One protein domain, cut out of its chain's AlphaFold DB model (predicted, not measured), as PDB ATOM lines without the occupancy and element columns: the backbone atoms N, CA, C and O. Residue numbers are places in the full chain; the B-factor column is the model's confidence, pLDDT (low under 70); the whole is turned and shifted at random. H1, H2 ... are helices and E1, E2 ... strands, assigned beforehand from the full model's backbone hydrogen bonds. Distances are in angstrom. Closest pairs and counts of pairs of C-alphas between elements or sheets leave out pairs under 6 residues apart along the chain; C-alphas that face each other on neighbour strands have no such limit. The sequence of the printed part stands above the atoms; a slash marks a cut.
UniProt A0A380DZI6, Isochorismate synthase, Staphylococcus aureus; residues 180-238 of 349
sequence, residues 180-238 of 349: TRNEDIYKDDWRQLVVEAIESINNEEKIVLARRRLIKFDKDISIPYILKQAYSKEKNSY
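AT A GLANCE: This is residues 180 to 238 of the 349 residues of the protein "Isochorismate synthase" of Staphylococcus aureus (UniProt A0A380DZI6). A narrow ribbon of two antiparallel strands, E1 and E2, has helix H1 running on from one end, with a long link folding back from H1 to E2. From the other end residues 220 to 238 stick out as a free arm, of which 223 to 233 belong to H2. The 59 printed residues hold E1, H1, E2 and H2 in that order, a mixed class; the whole is flat and extended, with a radius of gyration of the C-alphas of 17.6 A and spans of 46 by 32 by 12 A.

HOW THE PARTS SIT: E1, residues 180 to 185, and E2, residues 212 to 217, are antiparallel neighbours at 172 degrees. N 183 and O 214 are 3.0 A apart and N 216 and O 181 are 2.9 A apart, within hydrogen-bond range. H2, residues 223 to 233, is apart from E1 and from H1, residues 187 to 200. Every O i to N i+4 pair is within range in H1, and 6 of 7 in H2.

IN THESE COORDINATES: E1 begins at C-alpha 180 (28.051, 88.125, 30.694). H1 is 20.0 A long. H2 ends at C-alpha 233 (8.208, 93.447, 16.472).

THE WHOLE: The farthest C-alphas, Asn 203 and Lys 219, are 47.3 A apart. The link H1 to E2 is long. The printed part has no cut, and no printed residue is under 70 in pLDDT.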
ATOM      1  N   THR A 180      26.716  88.321  30.101       97.19
ATOM      2  CA  THR A 180      28.051  88.125  30.694       97.19
ATOM      3  C   THR A 180      29.186  88.387  29.707       97.19
ATOM      4  O   THR A 180      30.312  88.670  30.116       97.19
ATOM      5  N   ARG A 181      28.917  88.307  28.397       96.25
ATOM      6  CA  ARG A 181      29.889  88.610  27.333       96.25
ATOM      7  C   ARG A 181      29.184  89.144  26.093       96.25
ATOM      8  O   ARG A 181      28.127  88.641  25.727       96.25
ATOM      9  N   ASN A 182      29.786  90.127  25.428       96.56
ATOM     10  CA  ASN A 182      29.284  90.698  24.179       96.56
ATOM     11  C   ASN A 182      30.456  91.228  23.346       96.56
ATOM     12  O   ASN A 182      31.037  92.261  23.682       96.56
ATOM     13  N   GLU A 183      30.824  90.520  22.281       95.69
ATOM     14  CA  GLU A 183      31.984  90.885  21.465       95.69
ATOM     15  C   GLU A 183      31.859  90.462  19.998       95.69
ATOM     16  O   GLU A 183      31.210  89.472  19.660       95.69
ATOM     17  N   ASP A 184      32.514  91.220  19.117       93.88
ATOM     18  CA  ASP A 184      32.697  90.831  17.719       93.88
ATOM     19  C   ASP A 184      33.824  89.796  17.625       93.88
ATOM     20  O   ASP A 184      34.936  90.040  18.094       93.88
ATOM     21  N   ILE A 185      33.548  88.663  16.984       91.50
ATOM     22  CA  ILE A 185      34.518  87.581  16.811       91.50
ATOM     23  C   ILE A 185      35.389  87.875  15.583       91.50
ATOM     24  O   ILE A 185      34.856  88.206  14.525       91.50
ATOM     25  N   TYR A 186      36.717  87.758  15.726       90.31
ATOM     26  CA  TYR A 186      37.711  88.027  14.668       90.31
ATOM     27  C   TYR A 186      37.567  89.416  14.016       90.31
ATOM     28  O   TYR A 186      37.642  89.580  12.801       90.31
ATOM     29  N   LYS A 187      37.322  90.448  14.834       93.12
ATOM     30  CA  LYS A 187      37.039  91.815  14.365       93.12
ATOM     31  C   LYS A 187      38.127  92.401  13.461       93.12
ATOM     32  O   LYS A 187      37.796  93.063  12.478       93.12
ATOM     33  N   ASP A 188      39.396  92.226  13.816       94.88
ATOM     34  CA  ASP A 188      40.499  92.806  13.047       94.88
ATOM     35  C   ASP A 188      40.773  92.004  11.768       94.88
ATOM     36  O   ASP A 188      40.955  92.615  10.716       94.88
ATOM     37  N   ASP A 189      40.632  90.676  11.804       93.06
ATOM     38  CA  ASP A 189      40.681  89.832  10.599       93.06
ATOM     39  C   ASP A 189      39.557  90.196   9.618       93.06
ATOM     40  O   ASP A 189      39.787  90.315   8.418       93.06
ATOM     41  N   TRP A 190      38.345  90.467  10.120       93.81
ATOM     42  CA  TRP A 190      37.238  90.952   9.289       93.81
ATOM     43  C   TRP A 190      37.579  92.285   8.610       93.81
ATOM     44  O   TRP A 190      37.252  92.487   7.444       93.81
ATOM     45  N   ARG A 191      38.238  93.213   9.320       94.06
ATOM     46  CA  ARG A 191      38.619  94.517   8.749       94.06
ATOM     47  C   ARG A 191      39.648  94.350   7.645       94.06
ATOM     48  O   ARG A 191      39.521  94.998   6.611       94.06
ATOM     49  N   GLN A 192      40.625  93.480   7.869       95.56
ATOM     50  CA  GLN A 192      41.628  93.148   6.870       95.56
ATOM     51  C   GLN A 192      40.975  92.514   5.633       95.56
ATOM     52  O   GLN A 192      41.226  92.962   4.518       95.56
ATOM     53  N   LEU A 193      40.037  91.584   5.832       94.06
ATOM     54  CA  LEU A 193      39.270  90.968   4.748       94.06
ATOM     55  C   LEU A 193      38.472  91.993   3.925       94.06
ATOM     56  O   LEU A 193      38.347  91.840   2.714       94.06
ATOM     57  N   VAL A 194      37.943  93.053   4.547       94.44
ATOM     58  CA  VAL A 194      37.278  94.148   3.816       94.44
ATOM     59  C   VAL A 194      38.253  94.931   2.948       94.44
ATOM     60  O   VAL A 194      37.908  95.253   1.814       94.44
ATOM     61  N   VAL A 195      39.441  95.251   3.467       95.12
ATOM     62  CA  VAL A 195      40.477  95.951   2.692       95.12
ATOM     63  C   VAL A 195      40.872  95.108   1.483       95.12
ATOM     64  O   VAL A 195      40.811  95.596   0.359       95.12
ATOM     65  N   GLU A 196      41.156  93.824   1.700       94.81
ATOM     66  CA  GLU A 196      41.500  92.878   0.635       94.81
ATOM     67  C   GLU A 196      40.374  92.730  -0.393       94.81
ATOM     68  O   GLU A 196      40.625  92.747  -1.596       94.81
ATOM     69  N   ALA A 197      39.118  92.647   0.060       92.88
ATOM     70  CA  ALA A 197      37.972  92.585  -0.838       92.88
ATOM     71  C   ALA A 197      37.888  93.840  -1.721       92.88
ATOM     72  O   ALA A 197      37.761  93.700  -2.933       92.88
ATOM     73  N   ILE A 198      38.019  95.041  -1.142       91.19
ATOM     74  CA  ILE A 198      37.999  96.314  -1.884       91.19
ATOM     75  C   ILE A 198      39.149  96.394  -2.896       91.19
ATOM     76  O   ILE A 198      38.943  96.887  -4.000       91.19
ATOM     77  N   GLU A 199      40.342  95.915  -2.539       93.19
ATOM     78  CA  GLU A 199      41.501  95.890  -3.441       93.19
ATOM     79  C   GLU A 199      41.356  94.860  -4.574       93.19
ATOM     80  O   GLU A 199      41.928  95.047  -5.648       93.19
ATOM     81  N   SER A 200      40.601  93.781  -4.344       91.75
ATOM     82  CA  SER A 200      40.427  92.682  -5.303       91.75
ATOM     83  C   SER A 200      39.300  92.886  -6.320       91.75
ATOM     84  O   SER A 200      39.398  92.358  -7.428       91.75
ATOM     85  N   ILE A 201      38.241  93.619  -5.960       89.38
ATOM     86  CA  ILE A 201      37.055  93.776  -6.812       89.38
ATOM     87  C   ILE A 201      37.220  94.905  -7.825       89.38
ATOM     88  O   ILE A 201      37.829  95.941  -7.553       89.38
ATOM     89  N   ASN A 202      36.612  94.732  -8.994       85.25
ATOM     90  CA  ASN A 202      36.453  95.810  -9.969       85.25
ATOM     91  C   ASN A 202      35.073  96.497  -9.849       85.25
ATOM     92  O   ASN A 202      34.234  96.127  -9.029       85.25
ATOM     93  N   ASN A 203      34.823  97.516 -10.680       76.38
ATOM     94  CA  ASN A 203      33.584  98.309 -10.648       76.38
ATOM     95  C   ASN A 203      32.309  97.538 -11.059       76.38
ATOM     96  O   ASN A 203      31.217  98.098 -10.963       76.38
ATOM     97  N   GLU A 204      32.429  96.301 -11.540       76.88
ATOM     98  CA  GLU A 204      31.316  95.453 -11.994       76.88
ATOM     99  C   GLU A 204      31.011  94.307 -11.012       76.88
ATOM    100  O   GLU A 204      30.087  93.525 -11.232       76.88
ATOM    101  N   GLU A 205      31.756  94.213  -9.910       79.12
ATOM    102  CA  GLU A 205      31.660  93.122  -8.943       79.12
ATOM    103  C   GLU A 205      31.109  93.591  -7.596       79.12
ATOM    104  O   GLU A 205      31.254  94.742  -7.179       79.12
ATOM    105  N   LYS A 206      30.471  92.665  -6.875       78.88
ATOM    106  CA  LYS A 206      29.961  92.900  -5.524       78.88
ATOM    107  C   LYS A 206      30.251  91.699  -4.639       78.88
ATOM    108  O   LYS A 206      29.888  90.575  -4.974       78.88
ATOM    109  N   ILE A 207      30.829  91.957  -3.469       85.19
ATOM    110  CA  ILE A 207      31.048  90.958  -2.418       85.19
ATOM    111  C   ILE A 207      30.252  91.366  -1.177       85.19
ATOM    112  O   ILE A 207      30.254  92.529  -0.775       85.19
ATOM    113  N   VAL A 208      29.572  90.398  -0.558       85.38
ATOM    114  CA  VAL A 208      28.883  90.570   0.727       85.38
ATOM    115  C   VAL A 208      29.671  89.828   1.801       85.38
ATOM    116  O   VAL A 208      29.796  88.607   1.748       85.38
ATOM    117  N   LEU A 209      30.197  90.564   2.781       89.75
ATOM    118  CA  LEU A 209      30.949  90.009   3.907       89.75
ATOM    119  C   LEU A 209      30.098  90.034   5.179       89.75
ATOM    120  O   LEU A 209      29.582  91.079   5.574       89.75
ATOM    121  N   ALA A 210      29.977  88.887   5.845       90.19
ATOM    122  CA  ALA A 210      29.284  88.771   7.125       90.19
ATOM    123  C   ALA A 210      30.238  89.036   8.303       90.19
ATOM    124  O   ALA A 210      31.434  88.766   8.218       90.19
ATOM    125  N   ARG A 211      29.705  89.540   9.422       91.25
ATOM    126  CA  ARG A 211      30.418  89.675  10.705       91.25
ATOM    127  C   ARG A 211      29.699  88.853  11.767       91.25
ATOM    128  O   ARG A 211      28.475  88.916  11.856       91.25
ATOM    129  N   ARG A 212      30.458  88.156  12.615       90.19
ATOM    130  CA  ARG A 212      29.932  87.398  13.758       90.19
ATOM    131  C   ARG A 212      30.078  88.184  15.060       90.19
ATOM    132  O   ARG A 212      31.134  88.756  15.328       90.19
ATOM    133  N   ARG A 213      29.033  88.165  15.889       93.81
ATOM    134  CA  ARG A 213      29.038  88.686  17.260       93.81
ATOM    135  C   ARG A 213      28.558  87.599  18.210       93.81
ATOM    136  O   ARG A 213      27.525  86.990  17.956       93.81
ATOM    137  N   LEU A 214      29.302  87.380  19.288       94.00
ATOM    138  CA  LEU A 214      28.953  86.440  20.345       94.00
ATOM    139  C   LEU A 214      28.353  87.207  21.520       94.00
ATOM    140  O   LEU A 214      28.985  88.122  22.051       94.00
ATOM    141  N   ILE A 215      27.157  86.801  21.939       95.12
ATOM    142  CA  ILE A 215      26.502  87.289  23.152       95.12
ATOM    143  C   ILE A 215      26.285  86.084  24.060       95.12
ATOM    144  O   ILE A 215      25.658  85.111  23.647       95.12
ATOM    145  N   LYS A 216      26.832  86.134  25.275       95.06
ATOM    146  CA  LYS A 216      26.674  85.083  26.282       95.06
ATOM    147  C   LYS A 216      25.807  85.595  27.420       95.06
ATOM    148  O   LYS A 216      26.045  86.693  27.921       95.06
ATOM    149  N   PHE A 217      24.865  84.767  27.838       95.31
ATOM    150  CA  PHE A 217      23.993  84.999  28.980       95.31
ATOM    151  C   PHE A 217      24.425  84.103  30.149       95.31
ATOM    152  O   PHE A 217      25.131  83.111  29.946       95.31
ATOM    153  N   ASP A 218      24.077  84.482  31.375       95.81
ATOM    154  CA  ASP A 218      24.274  83.652  32.576       95.81
ATOM    155  C   ASP A 218      23.205  82.555  32.746       95.81
ATOM    156  O   ASP A 218      23.376  81.653  33.566       95.81
ATOM    157  N   LYS A 219      22.134  82.622  31.949       93.75
ATOM    158  CA  LYS A 219      21.046  81.646  31.850       93.75
ATOM    159  C   LYS A 219      20.804  81.276  30.394       93.75
ATOM    160  O   LYS A 219      21.082  82.074  29.495       93.75
ATOM    161  N   ASP A 220      20.228  80.101  30.184       90.38
ATOM    162  CA  ASP A 220      19.774  79.682  28.863       90.38
ATOM    163  C   ASP A 220      18.620  80.566  28.378       90.38
ATOM    164  O   ASP A 220      17.826  81.089  29.164       90.38
ATOM    165  N   ILE A 221      18.555  80.764  27.062       89.81
ATOM    166  CA  ILE A 221      17.471  81.505  26.418       89.81
ATOM    167  C   ILE A 221      16.424  80.490  25.983       89.81
ATOM    168  O   ILE A 221      16.724  79.609  25.177       89.81
ATOM    169  N   SER A 222      15.194  80.632  26.458       89.88
ATOM    170  CA  SER A 222      14.126  79.733  26.042       89.88
ATOM    171  C   SER A 222      13.541  80.088  24.682       89.88
ATOM    172  O   SER A 222      13.462  81.250  24.263       89.88
ATOM    173  N   ILE A 223      13.072  79.052  23.992       92.94
ATOM    174  CA  ILE A 223      12.377  79.186  22.714       92.94
ATOM    175  C   ILE A 223      11.085  80.013  22.844       92.94
ATOM    176  O   ILE A 223      10.899  80.924  22.026       92.94
ATOM    177  N   PRO A 224      10.210  79.780  23.847       91.69
ATOM    178  CA  PRO A 224       9.023  80.606  24.043       91.69
ATOM    179  C   PRO A 224       9.324  82.108  24.136       91.69
ATOM    180  O   PRO A 224       8.641  82.911  23.494       91.69
ATOM    181  N   TYR A 225      10.390  82.506  24.845       89.19
ATOM    182  CA  TYR A 225      10.802  83.910  24.908       89.19
ATOM    183  C   TYR A 225      11.177  84.459  23.521       89.19
ATOM    184  O   TYR A 225      10.709  85.534  23.129       89.19
ATOM    185  N   ILE A 226      11.993  83.720  22.758       91.12
ATOM    186  CA  ILE A 226      12.425  84.119  21.407       91.12
ATOM    187  C   ILE A 226      11.209  84.346  20.497       91.12
ATOM    188  O   ILE A 226      11.131  85.372  19.814       91.12
ATOM    189  N   LEU A 227      10.241  83.426  20.514       91.38
ATOM    190  CA  LEU A 227       9.040  83.501  19.681       91.38
ATOM    191  C   LEU A 227       8.138  84.677  20.074       91.38
ATOM    192  O   LEU A 227       7.753  85.459  19.201       91.38
ATOM    193  N   LYS A 228       7.882  84.885  21.372       88.62
ATOM    194  CA  LYS A 228       7.107  86.035  21.874       88.62
ATOM    195  C   LYS A 228       7.717  87.368  21.422       88.62
ATOM    196  O   LYS A 228       7.012  88.245  20.916       88.62
ATOM    197  N   GLN A 229       9.043  87.505  21.516       88.25
ATOM    198  CA  GLN A 229       9.754  88.691  21.029       88.25
ATOM    199  C   GLN A 229       9.644  88.861  19.509       88.25
ATOM    200  O   GLN A 229       9.369  89.972  19.045       88.25
ATOM    201  N   ALA A 230       9.812  87.783  18.739       89.31
ATOM    202  CA  ALA A 230       9.735  87.808  17.278       89.31
ATOM    203  C   ALA A 230       8.361  88.274  16.766       89.31
ATOM    204  O   ALA A 230       8.281  89.054  15.813       89.31
ATOM    205  N   TYR A 231       7.283  87.842  17.423       86.31
ATOM    206  CA  TYR A 231       5.908  88.206  17.071       86.31
ATOM    207  C   TYR A 231       5.544  89.653  17.410       86.31
ATOM    208  O   TYR A 231       4.714  90.248  16.722       86.31
ATOM    209  N   SER A 232       6.159  90.226  18.448       82.75
ATOM    210  CA  SER A 232       5.852  91.591  18.899       82.75
ATOM    211  C   SER A 232       6.400  92.702  17.997       82.75
ATOM    212  O   SER A 232       5.863  93.808  18.020       82.75
ATOM    213  N   LYS A 233       7.462  92.428  17.227       72.75
ATOM    214  CA  LYS A 233       8.208  93.447  16.472       72.75
ATOM    215  C   LYS A 233       7.737  93.518  15.022       72.75
ATOM    216  O   LYS A 233       6.950  94.396  14.701       72.75
ATOM    217  N   GLU A 234       8.131  92.550  14.192       72.88
ATOM    218  CA  GLU A 234       7.988  92.623  12.733       72.88
ATOM    219  C   GLU A 234       7.011  91.573  12.184       72.88
ATOM    220  O   GLU A 234       7.180  90.356  12.343       72.88
ATOM    221  N   LYS A 235       5.995  92.054  11.462       75.38
ATOM    222  CA  LYS A 235       4.927  91.216  10.905       75.38
ATOM    223  C   LYS A 235       5.271  90.698   9.504       75.38
ATOM    224  O   LYS A 235       4.903  89.588   9.149       75.38
ATOM    225  N   ASN A 236       6.036  91.410   8.682       81.25
ATOM    226  CA  ASN A 236       6.264  90.997   7.289       81.25
ATOM    227  C   ASN A 236       7.514  90.121   7.125       81.25
ATOM    228  O   ASN A 236       8.342  90.349   6.245       81.25
ATOM    229  N   SER A 237       7.645  89.099   7.973       88.62
ATOM    230  CA  SER A 237       8.809  88.209   8.015       88.62
ATOM    231  C   SER A 237       8.421  86.738   8.150       88.62
ATOM    232  O   SER A 237       7.460  86.381   8.843       88.62
ATOM    233  N   TYR A 238       9.204  85.886   7.491       93.38
ATOM    234  CA  TYR A 238       9.283  84.468   7.804       93.38
ATOM    235  C   TYR A 238       9.939  84.317   9.171       93.38
ATOM    236  O   TYR A 238      10.986  84.918   9.411       93.38
TER     237      TYR A 238